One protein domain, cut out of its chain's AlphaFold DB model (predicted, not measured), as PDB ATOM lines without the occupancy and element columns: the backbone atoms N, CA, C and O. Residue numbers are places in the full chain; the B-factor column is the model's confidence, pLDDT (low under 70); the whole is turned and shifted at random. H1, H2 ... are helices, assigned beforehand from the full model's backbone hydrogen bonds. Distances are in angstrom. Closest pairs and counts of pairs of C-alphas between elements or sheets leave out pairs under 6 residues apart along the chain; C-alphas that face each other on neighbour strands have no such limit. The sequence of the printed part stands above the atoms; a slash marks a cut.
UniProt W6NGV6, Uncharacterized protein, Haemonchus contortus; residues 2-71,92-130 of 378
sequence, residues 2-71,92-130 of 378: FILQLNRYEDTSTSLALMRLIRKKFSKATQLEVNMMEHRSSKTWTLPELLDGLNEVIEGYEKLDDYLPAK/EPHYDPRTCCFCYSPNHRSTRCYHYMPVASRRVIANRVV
ATOM      1  N   PHE A   2     -80.260  26.511  64.433       44.25
ATOM      2  CA  PHE A   2     -81.589  26.203  65.021       44.25
ATOM      3  C   PHE A   2     -81.558  25.174  66.177       44.25
ATOM      4  O   PHE A   2     -82.223  25.342  67.190       44.25
ATOM      5  N   ILE A   3     -80.718  24.138  66.075       47.25
ATOM      6  CA  ILE A   3     -80.598  23.087  67.107       47.25
ATOM      7  C   ILE A   3     -79.936  23.598  68.400       47.25
ATOM      8  O   ILE A   3     -80.312  23.185  69.491       47.25
ATOM      9  N   LEU A   4     -79.010  24.557  68.295       46.56
ATOM     10  CA  LEU A   4     -78.404  25.201  69.469       46.56
ATOM     11  C   LEU A   4     -79.420  26.061  70.236       46.56
ATOM     12  O   LEU A   4     -79.303  26.206  71.447       46.56
ATOM     13  N   GLN A   5     -80.430  26.601  69.544       43.06
ATOM     14  CA  GLN A   5     -81.523  27.336  70.180       43.06
ATOM     15  C   GLN A   5     -82.537  26.398  70.851       43.06
ATOM     16  O   GLN A   5     -83.037  26.739  71.916       43.06
ATOM     17  N   LEU A   6     -82.787  25.206  70.287       49.78
ATOM     18  CA  LEU A   6     -83.636  24.173  70.906       49.78
ATOM     19  C   LEU A   6     -83.035  23.635  72.216       49.78
ATOM     20  O   LEU A   6     -83.748  23.525  73.210       49.78
ATOM     21  N   ASN A   7     -81.714  23.418  72.254       50.59
ATOM     22  CA  ASN A   7     -80.999  22.990  73.466       50.59
ATOM     23  C   ASN A   7     -81.057  23.995  74.631       50.59
ATOM     24  O   ASN A   7     -80.678  23.660  75.750       50.59
ATOM     25  N   ARG A   8     -81.499  25.235  74.386       48.56
ATOM     26  CA  ARG A   8     -81.641  26.264  75.424       48.56
ATOM     27  C   ARG A   8     -82.897  26.072  76.282       48.56
ATOM     28  O   ARG A   8     -82.964  26.643  77.365       48.56
ATOM     29  N   TYR A   9     -83.869  25.295  75.799       45.31
ATOM     30  CA  TYR A   9     -85.175  25.119  76.440       45.31
ATOM     31  C   TYR A   9     -85.472  23.659  76.810       45.31
ATOM     32  O   TYR A   9     -86.170  23.428  77.793       45.31
ATOM     33  N   GLU A  10     -84.898  22.686  76.095       57.53
ATOM     34  CA  GLU A  10     -84.975  21.255  76.420       57.53
ATOM     35  C   GLU A  10     -83.644  20.561  76.108       57.53
ATOM     36  O   GLU A  10     -82.967  20.918  75.143       57.53
ATOM     37  N   ASP A  11     -83.275  19.535  76.880       64.06
ATOM     38  CA  ASP A  11     -82.122  18.699  76.540       64.06
ATOM     39  C   ASP A  11     -82.470  17.772  75.363       64.06
ATOM     40  O   ASP A  11     -82.903  16.631  75.523       64.06
ATOM     41  N   THR A  12     -82.294  18.284  74.142       67.44
ATOM     42  CA  THR A  12     -82.528  17.512  72.912       67.44
ATOM     43  C   THR A  12     -81.320  16.670  72.501       67.44
ATOM     44  O   THR A  12     -81.365  16.008  71.458       67.44
ATOM     45  N   SER A  13     -80.258  16.640  73.318       71.62
ATOM     46  CA  SER A  13     -79.007  15.935  73.012       71.62
ATOM     47  C   SER A  13     -79.200  14.436  72.760       71.62
ATOM     48  O   SER A  13     -78.409  13.840  72.036       71.62
ATOM     49  N   THR A  14     -80.277  13.838  73.273       76.62
ATOM     50  CA  THR A  14     -80.597  12.405  73.129       76.62
ATOM     51  C   THR A  14     -81.871  12.134  72.317       76.62
ATOM     52  O   THR A  14     -82.330  10.992  72.229       76.62
ATOM     53  N   SER A  15     -82.463  13.158  71.688       81.81
ATOM     54  CA  SER A  15     -83.736  13.023  70.970       81.81
ATOM     55  C   SER A  15     -83.598  12.186  69.692       81.81
ATOM     56  O   SER A  15     -83.278  12.684  68.608       81.81
ATOM     57  N   LEU A  16     -83.917  10.891  69.798       80.94
ATOM     58  CA  LEU A  16     -83.893   9.943  68.679       80.94
ATOM     59  C   LEU A  16     -84.804  10.373  67.520       80.94
ATOM     60  O   LEU A  16     -84.467  10.159  66.354       80.94
ATOM     61  N   ALA A  17     -85.953  10.985  67.817       75.81
ATOM     62  CA  ALA A  17     -86.881  11.473  66.800       75.81
ATOM     63  C   ALA A  17     -86.253  12.599  65.961       75.81
ATOM     64  O   ALA A  17     -86.300  12.557  64.727       75.81
ATOM     65  N   LEU A  18     -85.592  13.556  66.621       78.19
ATOM     66  CA  LEU A  18     -84.911  14.666  65.960       78.19
ATOM     67  C   LEU A  18     -83.705  14.180  65.147       78.19
ATOM     68  O   LEU A  18     -83.564  14.530  63.974       78.19
ATOM     69  N   MET A  19     -82.887  13.297  65.722       83.31
ATOM     70  CA  MET A  19     -81.757  12.681  65.024       83.31
ATOM     71  C   MET A  19     -82.198  11.932  63.756       83.31
ATOM     72  O   MET A  19     -81.587  12.087  62.695       83.31
ATOM     73  N   ARG A  20     -83.297  11.163  63.822       83.00
ATOM     74  CA  ARG A  20     -83.876  10.471  62.654       83.00
ATOM     75  C   ARG A  20     -84.342  11.450  61.581       83.00
ATOM     76  O   ARG A  20     -84.084  11.222  60.396       83.00
ATOM     77  N   LEU A  21     -85.005  12.539  61.975       83.12
ATOM     78  CA  LEU A  21     -85.472  13.567  61.047       83.12
ATOM     79  C   LEU A  21     -84.301  14.225  60.306       83.12
ATOM     80  O   LEU A  21     -84.373  14.392  59.087       83.12
ATOM     81  N   ILE A  22     -83.223  14.550  61.024       83.19
ATOM     82  CA  ILE A  22     -82.017  15.164  60.460       83.19
ATOM     83  C   ILE A  22     -81.352  14.215  59.467       83.19
ATOM     84  O   ILE A  22     -81.150  14.602  58.316       83.19
ATOM     85  N   ARG A  23     -81.098  12.951  59.842       86.62
ATOM     86  CA  ARG A  23     -80.488  11.957  58.935       86.62
ATOM     87  C   ARG A  23     -81.278  11.809  57.637       86.62
ATOM     88  O   ARG A  23     -80.695  11.745  56.556       86.62
ATOM     89  N   LYS A  24     -82.612  11.836  57.714       85.81
ATOM     90  CA  LYS A  24     -83.501  11.710  56.547       85.81
ATOM     91  C   LYS A  24     -83.357  12.856  55.532       85.81
ATOM     92  O   LYS A  24     -83.756  12.677  54.384       85.81
ATOM     93  N   LYS A  25     -82.798  14.012  55.914       84.19
ATOM     94  CA  LYS A  25     -82.556  15.142  54.996       84.19
ATOM     95  C   LYS A  25     -81.377  14.915  54.044       84.19
ATOM     96  O   LYS A  25     -81.305  15.598  53.025       84.19
ATOM     97  N   PHE A  26     -80.488  13.969  54.345       89.06
ATOM     98  CA  PHE A  26     -79.288  13.691  53.553       89.06
ATOM     99  C   PHE A  26     -79.471  12.487  52.620       89.06
ATOM    100  O   PHE A  26     -80.412  11.707  52.770       89.06
ATOM    101  N   SER A  27     -78.578  12.327  51.637       88.00
ATOM    102  CA  SER A  27     -78.608  11.192  50.701       88.00
ATOM    103  C   SER A  27     -78.376   9.856  51.420       88.00
ATOM    104  O   SER A  27     -77.786   9.815  52.498       88.00
ATOM    105  N   LYS A  28     -78.796   8.736  50.812       87.69
ATOM    106  CA  LYS A  28     -78.574   7.394  51.387       87.69
ATOM    107  C   LYS A  28     -77.095   7.067  51.607       87.69
ATOM    108  O   LYS A  28     -76.784   6.432  52.604       87.69
ATOM    109  N   ALA A  29     -76.214   7.553  50.732       87.81
ATOM    110  CA  ALA A  29     -74.768   7.422  50.894       87.81
ATOM    111  C   ALA A  29     -74.268   8.148  52.155       87.81
ATOM    112  O   ALA A  29     -73.607   7.540  52.987       87.81
ATOM    113  N   THR A  30     -74.686   9.404  52.355       90.12
ATOM    114  CA  THR A  30     -74.325  10.190  53.553       90.12
ATOM    115  C   THR A  30     -74.888   9.553  54.826       90.12
ATOM    116  O   THR A  30     -74.200   9.457  55.834       90.12
ATOM    117  N   GLN A  31     -76.144   9.084  54.780       91.38
ATOM    118  CA  GLN A  31     -76.771   8.375  55.901       91.38
ATOM    119  C   GLN A  31     -75.982   7.119  56.282       91.38
ATOM    120  O   GLN A  31     -75.797   6.856  57.465       91.38
ATOM    121  N   LEU A  32     -75.543   6.339  55.288       92.62
ATOM    122  CA  LEU A  32     -74.780   5.117  55.515       92.62
ATOM    123  C   LEU A  32     -73.418   5.420  56.141       92.62
ATOM    124  O   LEU A  32     -73.086   4.790  57.139       92.62
ATOM    125  N   GLU A  33     -72.676   6.395  55.613       93.62
ATOM    126  CA  GLU A  33     -71.352   6.741  56.144       93.62
ATOM    127  C   GLU A  33     -71.441   7.220  57.598       93.62
ATOM    128  O   GLU A  33     -70.742   6.711  58.467       93.62
ATOM    129  N   VAL A  34     -72.396   8.104  57.900       93.25
ATOM    130  CA  VAL A  34     -72.645   8.566  59.275       93.25
ATOM    131  C   VAL A  34     -73.053   7.417  60.202       93.25
ATOM    132  O   VAL A  34     -72.574   7.339  61.331       93.25
ATOM    133  N   ASN A  35     -73.893   6.481  59.739       92.19
ATOM    134  CA  ASN A  35     -74.228   5.281  60.514       92.19
ATOM    135  C   ASN A  35     -72.990   4.399  60.764       92.19
ATOM    136  O   ASN A  35     -72.858   3.813  61.838       92.19
ATOM    137  N   MET A  36     -72.088   4.284  59.785       93.25
ATOM    138  CA  MET A  36     -70.842   3.529  59.927       93.25
ATOM    139  C   MET A  36     -69.895   4.199  60.925       93.25
ATOM    140  O   MET A  36     -69.285   3.495  61.728       93.25
ATOM    141  N   MET A  37     -69.788   5.529  60.916       94.00
ATOM    142  CA  MET A  37     -69.005   6.281  61.902       94.00
ATOM    143  C   MET A  37     -69.543   6.081  63.323       94.00
ATOM    144  O   MET A  37     -68.768   5.780  64.232       94.00
ATOM    145  N   GLU A  38     -70.864   6.151  63.505       92.38
ATOM    146  CA  GLU A  38     -71.502   5.867  64.793       92.38
ATOM    147  C   GLU A  38     -71.197   4.443  65.266       92.38
ATOM    148  O   GLU A  38     -70.701   4.250  66.378       92.38
ATOM    149  N   HIS A  39     -71.383   3.448  64.396       93.75
ATOM    150  CA  HIS A  39     -71.075   2.057  64.716       93.75
ATOM    151  C   HIS A  39     -69.594   1.854  65.077       93.75
ATOM    152  O   HIS A  39     -69.283   1.166  66.046       93.75
ATOM    153  N   ARG A  40     -68.662   2.469  64.333       94.31
ATOM    154  CA  ARG A  40     -67.212   2.398  64.611       94.31
ATOM    155  C   ARG A  40     -66.853   3.009  65.963       94.31
ATOM    156  O   ARG A  40     -65.978   2.484  66.643       94.31
ATOM    157  N   SER A  41     -67.544   4.072  66.370       91.44
ATOM    158  CA  SER A  41     -67.323   4.701  67.674       91.44
ATOM    159  C   SER A  41     -67.766   3.828  68.857       91.44
ATOM    160  O   SER A  41     -67.431   4.138  69.996       91.44
ATOM    161  N   SER A  42     -68.506   2.736  68.602       90.19
ATOM    162  CA  SER A  42     -69.079   1.845  69.626       90.19
ATOM    163  C   SER A  42     -69.916   2.580  70.685       90.19
ATOM    164  O   SER A  42     -70.114   2.083  71.792       90.19
ATOM    165  N   LYS A  43     -70.414   3.772  70.341       91.19
ATOM    166  CA  LYS A  43     -71.184   4.663  71.203       91.19
ATOM    167  C   LYS A  43     -72.434   5.112  70.456       91.19
ATOM    168  O   LYS A  43     -72.380   5.410  69.267       91.19
ATOM    169  N   THR A  44     -73.556   5.200  71.164       87.12
ATOM    170  CA  THR A  44     -74.747   5.880  70.644       87.12
ATOM    171  C   THR A  44     -74.480   7.375  70.597       87.12
ATOM    172  O   THR A  44     -74.173   7.982  71.626       87.12
ATOM    173  N   TRP A  45     -74.574   7.962  69.411       91.50
ATOM    174  CA  TRP A  45     -74.273   9.376  69.251       91.50
ATOM    175  C   TRP A  45     -75.360  10.247  69.867       91.50
ATOM    176  O   TRP A  45     -76.554   9.983  69.741       91.50
ATOM    177  N   THR A  46     -74.929  11.321  70.507       91.31
ATOM    178  CA  THR A  46     -75.779  12.457  70.841       91.31
ATOM    179  C   THR A  46     -76.036  13.302  69.593       91.31
ATOM    180  O   THR A  46     -75.390  13.161  68.552       91.31
ATOM    181  N   LEU A  47     -77.006  14.206  69.671       85.94
ATOM    182  CA  LEU A  47     -77.341  15.112  68.583       85.94
ATOM    183  C   LEU A  47     -76.150  15.985  68.131       85.94
ATOM    184  O   LEU A  47     -75.963  16.085  66.920       85.94
ATOM    185  N   PRO A  48     -75.327  16.583  69.021       86.50
ATOM    186  CA  PRO A  48     -74.109  17.281  68.605       86.50
ATOM    187  C   PRO A  48     -73.142  16.371  67.844       86.50
ATOM    188  O   PRO A  48     -72.740  16.715  66.739       86.50
ATOM    189  N   GLU A  49     -72.876  15.168  68.361       91.50
ATOM    190  CA  GLU A  49     -71.979  14.194  67.715       91.50
ATOM    191  C   GLU A  49     -72.488  13.781  66.325       91.50
ATOM    192  O   GLU A  49     -71.712  13.652  65.382       91.50
ATOM    193  N   LEU A  50     -73.810  13.651  66.155       91.19
ATOM    194  CA  LEU A  50     -74.422  13.439  64.844       91.19
ATOM    195  C   LEU A  50     -74.185  14.610  63.885       91.19
ATOM    196  O   LEU A  50     -73.924  14.384  62.703       91.19
ATOM    197  N   LEU A  51     -74.336  15.846  64.353       90.00
ATOM    198  CA  LEU A  51     -74.119  17.024  63.514       90.00
ATOM    199  C   LEU A  51     -72.649  17.154  63.111       90.00
ATOM    200  O   LEU A  51     -72.380  17.455  61.948       90.00
ATOM    201  N   ASP A  52     -71.732  16.871  64.032       89.00
ATOM    202  CA  ASP A  52     -70.293  16.880  63.775       89.00
ATOM    203  C   ASP A  52     -69.910  15.794  62.764       89.00
ATOM    204  O   ASP A  52     -69.271  16.093  61.755       89.00
ATOM    205  N   GLY A  53     -70.400  14.563  62.941       92.06
ATOM    206  CA  GLY A  53     -70.163  13.481  61.984       92.06
ATOM    207  C   GLY A  53     -70.767  13.755  60.601       92.06
ATOM    208  O   GLY A  53     -70.152  13.456  59.581       92.06
ATOM    209  N   LEU A  54     -71.946  14.384  60.529       90.88
ATOM    210  CA  LEU A  54     -72.507  14.856  59.258       90.88
ATOM    211  C   LEU A  54     -71.611  15.913  58.605       90.88
ATOM    212  O   LEU A  54     -71.403  15.856  57.394       90.88
ATOM    213  N   ASN A  55     -71.087  16.866  59.379       88.50
ATOM    214  CA  ASN A  55     -70.187  17.887  58.856       88.50
ATOM    215  C   ASN A  55     -68.888  17.270  58.316       88.50
ATOM    216  O   ASN A  55     -68.466  17.638  57.222       88.50
ATOM    217  N   GLU A  56     -68.316  16.288  59.016       92.00
ATOM    218  CA  GLU A  56     -67.113  15.567  58.585       92.00
ATOM    219  C   GLU A  56     -67.323  14.834  57.252       92.00
ATOM    220  O   GLU A  56     -66.518  14.977  56.329       92.00
ATOM    221  N   VAL A  57     -68.440  14.114  57.094       91.69
ATOM    222  CA  VAL A  57     -68.765  13.432  55.829       91.69
ATOM    223  C   VAL A  57     -68.936  14.431  54.685       91.69
ATOM    224  O   VAL A  57     -68.441  14.199  53.579       91.69
ATOM    225  N   ILE A  58     -69.615  15.556  54.932       86.69
ATOM    226  CA  ILE A  58     -69.796  16.596  53.912       86.69
ATOM    227  C   ILE A  58     -68.439  17.195  53.533       86.69
ATOM    228  O   ILE A  58     -68.146  17.292  52.347       86.69
ATOM    229  N   GLU A  59     -67.591  17.549  54.499       85.00
ATOM    230  CA  GLU A  59     -66.238  18.051  54.228       85.00
ATOM    231  C   GLU A  59     -65.386  17.045  53.443       85.00
ATOM    232  O   GLU A  59     -64.625  17.439  52.560       85.00
ATOM    233  N   GLY A  60     -65.533  15.747  53.717       85.12
ATOM    234  CA  GLY A  60     -64.895  14.686  52.940       85.12
ATOM    235  C   GLY A  60     -65.324  14.699  51.471       85.12
ATOM    236  O   GLY A  60     -64.473  14.678  50.579       85.12
ATOM    237  N   TYR A  61     -66.629  14.793  51.201       84.31
ATOM    238  CA  TYR A  61     -67.142  14.897  49.830       84.31
ATOM    239  C   TYR A  61     -66.724  16.192  49.133       84.31
ATOM    240  O   TYR A  61     -66.415  16.163  47.945       84.31
ATOM    241  N   GLU A  62     -66.677  17.310  49.854       82.06
ATOM    242  CA  GLU A  62     -66.225  18.591  49.305       82.06
ATOM    243  C   GLU A  62     -64.746  18.549  48.911       82.06
ATOM    244  O   GLU A  62     -64.393  18.986  47.820       82.06
ATOM    245  N   LYS A  63     -63.890  17.947  49.747       82.94
ATOM    246  CA  LYS A  63     -62.478  17.727  49.410       82.94
ATOM    247  C   LYS A  63     -62.333  16.863  48.162       82.94
ATOM    248  O   LYS A  63     -61.528  17.189  47.300       82.94
ATOM    249  N   LEU A  64     -63.106  15.779  48.048       80.81
ATOM    250  CA  LEU A  64     -63.094  14.930  46.852       80.81
ATOM    251  C   LEU A  64     -63.490  15.706  45.589       80.81
ATOM    252  O   LEU A  64     -62.882  15.480  44.547       80.81
ATOM    253  N   ASP A  65     -64.452  16.626  45.683       75.06
ATOM    254  CA  ASP A  65     -64.856  17.491  44.567       75.06
ATOM    255  C   ASP A  65     -63.732  18.463  44.165       75.06
ATOM    256  O   ASP A  65     -63.478  18.643  42.976       75.06
ATOM    257  N   ASP A  66     -62.992  19.017  45.133       75.94
ATOM    258  CA  ASP A  66     -61.847  19.906  44.875       75.94
ATOM    259  C   ASP A  66     -60.657  19.181  44.191       75.94
ATOM    260  O   ASP A  66     -59.858  19.828  43.509       75.94
ATOM    261  N   TYR A  67     -60.523  17.852  44.339       73.19
ATOM    262  CA  TYR A  67     -59.489  17.046  43.656       73.19
ATOM    263  C   TYR A  67     -59.871  16.614  42.240       73.19
ATOM    264  O   TYR A  67     -59.004  16.176  41.477       73.19
ATOM    265  N   LEU A  68     -61.150  16.706  41.869       69.25
ATOM    266  CA  LEU A  68     -61.556  16.435  40.501       69.25
ATOM    267  C   LEU A  68     -61.104  17.620  39.635       69.25
ATOM    268  O   LEU A  68     -61.508  18.754  39.897       69.25
ATOM    269  N   PRO A  69     -60.263  17.403  38.602       59.16
ATOM    270  CA  PRO A  69     -59.865  18.486  37.716       59.16
ATOM    271  C   PRO A  69     -61.126  19.134  37.154       59.16
ATOM    272  O   PRO A  69     -62.064  18.422  36.785       59.16
ATOM    273  N   ALA A  70     -61.145  20.472  37.115       56.00
ATOM    274  CA  ALA A  70     -62.255  21.245  36.578       56.00
ATOM    275  C   ALA A  70     -62.640  20.646  35.226       56.00
ATOM    276  O   ALA A  70     -61.904  20.797  34.248       56.00
ATOM    277  N   LYS A  71     -63.750  19.895  35.197       50.91
ATOM    278  CA  LYS A  71     -64.244  19.274  33.973       50.91
ATOM    279  C   LYS A  71     -64.295  20.376  32.934       50.91
ATOM    280  O   LYS A  71     -64.939  21.405  33.159       50.91
ATOM    281  N   GLU A  92     -84.406  37.403  50.744       52.41
ATOM    282  CA  GLU A  92     -83.711  38.409  49.940       52.41
ATOM    283  C   GLU A  92     -82.219  38.373  50.281       52.41
ATOM    284  O   GLU A  92     -81.852  38.433  51.458       52.41
ATOM    285  N   PRO A  93     -81.354  38.166  49.276       54.91
ATOM    286  CA  PRO A  93     -79.943  38.004  49.537       54.91
ATOM    287  C   PRO A  93     -79.393  39.273  50.188       54.91
ATOM    288  O   PRO A  93     -79.530  40.359  49.639       54.91
ATOM    289  N   HIS A  94     -78.689  39.127  51.312       61.28
ATOM    290  CA  HIS A  94     -77.949  40.214  51.972       61.28
ATOM    291  C   HIS A  94     -76.727  40.711  51.165       61.28
ATOM    292  O   HIS A  94     -75.858  41.394  51.701       61.28
ATOM    293  N   TYR A  95     -76.630  40.348  49.885       70.00
ATOM    294  CA  TYR A  95     -75.612  40.817  48.950       70.00
ATOM    295  C   TYR A  95     -76.293  41.602  47.827       70.00
ATOM    296  O   TYR A  95     -77.409  41.265  47.431       70.00
ATOM    297  N   ASP A  96     -75.618  42.621  47.287       74.50
ATOM    298  CA  ASP A  96     -76.148  43.373  46.147       74.50
ATOM    299  C   ASP A  96     -76.381  42.410  44.967       74.50
ATOM    300  O   ASP A  96     -75.408  41.877  44.420       74.50
ATOM    301  N   PRO A  97     -77.639  42.185  44.534       73.62
ATOM    302  CA  PRO A  97     -77.963  41.242  43.466       73.62
ATOM    303  C   PRO A  97     -77.381  41.645  42.102       73.62
ATOM    304  O   PRO A  97     -77.434  40.851  41.157       73.62
ATOM    305  N   ARG A  98     -76.848  42.867  41.982       79.62
ATOM    306  CA  ARG A  98     -76.145  43.376  40.799       79.62
ATOM    307  C   ARG A  98     -74.663  43.016  40.786       79.62
ATOM    308  O   ARG A  98     -74.027  43.171  39.751       79.62
ATOM    309  N   THR A  99     -74.132  42.497  41.889       87.69
ATOM    310  CA  THR A  99     -72.749  42.031  41.990       87.69
ATOM    311  C   THR A  99     -72.703  40.521  42.178       87.69
ATOM    312  O   THR A  99     -73.510  39.917  42.885       87.69
ATOM    313  N   CYS A 100     -71.758  39.873  41.507       86.69
ATOM    314  CA  CYS A 100     -71.517  38.456  41.694       86.69
ATOM    315  C   CYS A 100     -70.950  38.204  43.098       86.69
ATOM    316  O   CYS A 100     -69.849  38.648  43.404       86.69
ATOM    317  N   CYS A 101     -71.638  37.425  43.933       83.00
ATOM    318  CA  CYS A 101     -71.171  37.117  45.293       83.00
ATOM    319  C   CYS A 101     -69.916  36.224  45.343       83.00
ATOM    320  O   CYS A 101     -69.369  36.010  46.418       83.00
ATOM    321  N   PHE A 102     -69.464  35.699  44.198       83.56
ATOM    322  CA  PHE A 102     -68.298  34.820  44.112       83.56
ATOM    323  C   PHE A 102     -67.025  35.539  43.647       83.56
ATOM    324  O   PHE A 102     -65.950  35.238  44.151       83.56
ATOM    325  N   CYS A 103     -67.128  36.493  42.717       87.75
ATOM    326  CA  CYS A 103     -65.971  37.228  42.185       87.75
ATOM    327  C   CYS A 103     -66.120  38.756  42.241       87.75
ATOM    328  O   CYS A 103     -65.294  39.470  41.682       87.75
ATOM    329  N   TYR A 104     -67.191  39.259  42.862       85.69
ATOM    330  CA  TYR A 104     -67.524  40.683  43.013       85.69
ATOM    331  C   TYR A 104     -67.672  41.464  41.698       85.69
ATOM    332  O   TYR A 104     -67.783  42.687  41.698       85.69
ATOM    333  N   SER A 105     -67.729  40.769  40.558       86.94
ATOM    334  CA  SER A 105     -67.938  41.401  39.261       86.94
ATOM    335  C   SER A 105     -69.390  41.868  39.105       86.94
ATOM    336  O   SER A 105     -70.303  41.078  39.356       86.94
ATOM    337  N   PRO A 106     -69.631  43.096  38.618       88.69
ATOM    338  CA  PRO A 106     -70.972  43.568  38.278       88.69
ATOM    339  C   PRO A 106     -71.467  43.051  36.913       88.69
ATOM    340  O   PRO A 106     -72.625  43.238  36.550       88.69
ATOM    341  N   ASN A 107     -70.603  42.393  36.129       89.62
ATOM    342  CA  ASN A 107     -70.884  42.048  34.728       89.62
ATOM    343  C   ASN A 107     -71.724  40.773  34.561       89.62
ATOM    344  O   ASN A 107     -72.127  40.431  33.450       89.62
ATOM    345  N   HIS A 108     -71.965  40.029  35.638       86.69
ATOM    346  CA  HIS A 108     -72.782  38.822  35.612       86.69
ATOM    347  C   HIS A 108     -73.421  38.556  36.973       86.69
ATOM    348  O   HIS A 108     -72.934  38.980  38.017       86.69
ATOM    349  N   ARG A 109     -74.516  37.792  36.961       83.31
ATOM    350  CA  ARG A 109     -75.146  37.278  38.183       83.31
ATOM    351  C   ARG A 109     -74.338  36.110  38.740       83.31
ATOM    352  O   ARG A 109     -73.788  35.342  37.955       83.31
ATOM    353  N   SER A 110     -74.382  35.885  40.055       82.19
ATOM    354  CA  SER A 110     -73.706  34.750  40.710       82.19
ATOM    355  C   SER A 110     -74.036  33.392  40.077       82.19
ATOM    356  O   SER A 110     -73.174  32.526  39.986       82.19
ATOM    357  N   THR A 111     -75.255  33.215  39.551       76.06
ATOM    358  CA  THR A 111     -75.682  31.992  38.843       76.06
ATOM    359  C   THR A 111     -74.992  31.757  37.494       76.06
ATOM    360  O   THR A 111     -75.129  30.678  36.929       76.06
ATOM    361  N   ARG A 112     -74.282  32.754  36.958       81.25
ATOM    362  CA  ARG A 112     -73.534  32.712  35.689       81.25
ATOM    363  C   ARG A 112     -72.040  32.987  35.891       81.25
ATOM    364  O   ARG A 112     -71.361  33.401  34.957       81.25
ATOM    365  N   CYS A 113     -71.542  32.829  37.115       83.12
ATOM    366  CA  CYS A 113     -70.129  33.013  37.407       83.12
ATOM    367  C   CYS A 113     -69.329  31.783  36.972       83.12
ATOM    368  O   CYS A 113     -69.615  30.675  37.418       83.12
ATOM    369  N   TYR A 114     -68.313  31.995  36.138       83.75
ATOM    370  CA  TYR A 114     -67.352  30.961  35.736       83.75
ATOM    371  C   TYR A 114     -66.045  31.025  36.534       83.75
ATOM    372  O   TYR A 114     -65.118  30.269  36.262       83.75
ATOM    373  N   HIS A 115     -65.951  31.940  37.504       82.81
ATOM    374  CA  HIS A 115     -64.791  32.006  38.377       82.81
ATOM    375  C   HIS A 115     -64.771  30.753  39.249       82.81
ATOM    376  O   HIS A 115     -65.672  30.542  40.065       82.81
ATOM    377  N   TYR A 116     -63.748  29.920  39.069       82.06
ATOM    378  CA  TYR A 116     -63.568  28.750  39.911       82.06
ATOM    379  C   TYR A 116     -63.389  29.193  41.362       82.06
ATOM    380  O   TYR A 116     -62.594  30.083  41.666       82.06
ATOM    381  N   MET A 117     -64.150  28.581  42.262       78.38
ATOM    382  CA  MET A 117     -64.002  28.799  43.688       78.38
ATOM    383  C   MET A 117     -64.138  27.464  44.421       78.38
ATOM    384  O   MET A 117     -65.174  26.801  44.257       78.38
ATOM    385  N   PRO A 118     -63.144  27.090  45.249       76.56
ATOM    386  CA  PRO A 118     -63.210  25.883  46.066       76.56
ATOM    387  C   PRO A 118     -64.500  25.822  46.882       76.56
ATOM    388  O   PRO A 118     -65.046  26.863  47.281       76.56
ATOM    389  N   VAL A 119     -65.012  24.615  47.122       72.50
ATOM    390  CA  VAL A 119     -66.293  24.450  47.833       72.50
ATOM    391  C   VAL A 119     -66.220  25.034  49.250       72.50
ATOM    392  O   VAL A 119     -67.148  25.727  49.680       72.50
ATOM    393  N   ALA A 120     -65.072  24.892  49.920       68.81
ATOM    394  CA  ALA A 120     -64.814  25.497  51.228       68.81
ATOM    395  C   ALA A 120     -65.020  27.028  51.231       68.81
ATOM    396  O   ALA A 120     -65.674  27.578  52.120       68.81
ATOM    397  N   SER A 121     -64.549  27.731  50.197       73.50
ATOM    398  CA  SER A 121     -64.715  29.187  50.067       73.50
ATOM    399  C   SER A 121     -66.167  29.587  49.769       73.50
ATOM    400  O   SER A 121     -66.651  30.599  50.282       73.50
ATOM    401  N   ARG A 122     -66.913  28.765  49.012       75.56
ATOM    402  CA  ARG A 122     -68.365  28.947  48.802       75.56
ATOM    403  C   ARG A 122     -69.147  28.829  50.113       75.56
ATOM    404  O   ARG A 122     -70.070  29.614  50.341       75.56
ATOM    405  N   ARG A 123     -68.757  27.896  50.985       70.69
ATOM    406  CA  ARG A 123     -69.378  27.678  52.301       70.69
ATOM    407  C   ARG A 123     -69.225  28.896  53.215       70.69
ATOM    408  O   ARG A 123     -70.195  29.286  53.858       70.69
ATOM    409  N   VAL A 124     -68.062  29.550  53.222       74.81
ATOM    410  CA  VAL A 124     -67.839  30.789  53.997       74.81
ATOM    411  C   VAL A 124     -68.804  31.894  53.565       74.81
ATOM    412  O   VAL A 124     -69.385  32.566  54.413       74.81
ATOM    413  N   ILE A 125     -69.029  32.055  52.260       72.69
ATOM    414  CA  ILE A 125     -69.963  33.060  51.731       72.69
ATOM    415  C   ILE A 125     -71.403  32.715  52.127       72.69
ATOM    416  O   ILE A 125     -72.124  33.586  52.602       72.69
ATOM    417  N   ALA A 126     -71.809  31.448  52.005       64.19
ATOM    418  CA  ALA A 126     -73.142  31.003  52.417       64.19
ATOM    419  C   ALA A 126     -73.379  31.159  53.932       64.19
ATOM    420  O   ALA A 126     -74.462  31.567  54.339       64.19
ATOM    421  N   ASN A 127     -72.365  30.894  54.761       61.53
ATOM    422  CA  ASN A 127     -72.452  31.020  56.218       61.53
ATOM    423  C   ASN A 127     -72.452  32.482  56.686       61.53
ATOM    424  O   ASN A 127     -73.174  32.814  57.624       61.53
ATOM    425  N   ARG A 128     -71.719  33.377  56.007       58.72
ATOM    426  CA  ARG A 128     -71.781  34.831  56.261       58.72
ATOM    427  C   ARG A 128     -73.173  35.411  56.010       58.72
ATOM    428  O   ARG A 128     -73.560  36.355  56.681       58.72
ATOM    429  N   VAL A 129     -73.942  34.823  55.092       49.91
ATOM    430  CA  VAL A 129     -75.324  35.233  54.788       49.91
ATOM    431  C   VAL A 129     -76.325  34.780  55.872       49.91
ATOM    432  O   VAL A 129     -77.459  35.245  55.877       49.91
ATOM    433  N   VAL A 130     -75.926  33.911  56.814       42.69
ATOM    434  CA  VAL A 130     -76.809  33.338  57.854       42.69
ATOM    435  C   VAL A 130     -76.495  33.858  59.272       42.69
ATOM    436  O   VAL A 130     -77.268  33.605  60.195       42.69
TER     437      VAL A 130
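AT A GLANCE: This is residues 2 to 71 and 92 to 130 of the 378 residues of an uncharacterized protein of Haemonchus contortus (UniProt W6NGV6). A long helix, H4, makes a diagonal spine, with H3 crossing it and H2 near its beginning, while H5 meets it toward its other end with Val 119, just after a long loop region, residues 92 to 118, and from there runs away from H4. H1 lies apart from the other helices, and the whole is a loose, flat arrangement in two parts joined through H4. The printed part has 109 residues, with five named helices in the order H1 to H5 and no named strand; the class is all helix. The radius of gyration of the C-alphas is 17.8 A, and the C-alphas span 51 by 37 by 17 A.

IN THESE COORDINATES: H4, residues 47 to 67, is 30.7 A long, from C-alpha 47 at (-77.341, 15.112, 68.583) to C-alpha 67 at (-59.489, 17.046, 43.656). H3 is residues 28 to 40, 18.1 A; H2 is residues 16 to 24, 12.3 A; H1 is residues 2 to 6, 6.6 A. H5, residues 119 to 128, is 14.5 A long and ends at C-alpha 128, (-71.781, 34.831, 56.261).

HOW THE PARTS SIT: H4 touches H3 with residues 50 to 58 alone, at a steep tilt of 58 degrees, opposite ways; the closest C-alphas, of Val 34 and Gly 53, are 6.1 A apart. H4 touches H5 with residues 62 to 66 alone, at a steep tilt of 47 degrees, opposite ways; the closest C-alphas, of Glu 62 and Val 119, are 6.0 A apart. H2 and H4 are close but not clearly touching, with the C-alphas of Met 19 and Leu 47 closest at 6.2 A. H3 and H5 are apart. In H1, H2, H3, H4 and H5 every O i to N i+4 pair is within hydrogen-bond range.

THE WHOLE: The C-alphas farthest apart, of Ser 42 and Asn 107, are 53.3 A apart. Residues 72 to 91 are not printed, and C-alphas 71 and 92 are 31.6 A apart across this cut, in the link from H4 to H5. The link from H2 to H3 is tight. Mean pLDDT of the printed part is 78.0; 24 residues are under 70, among them residues 2 to 12 and 126 to 130.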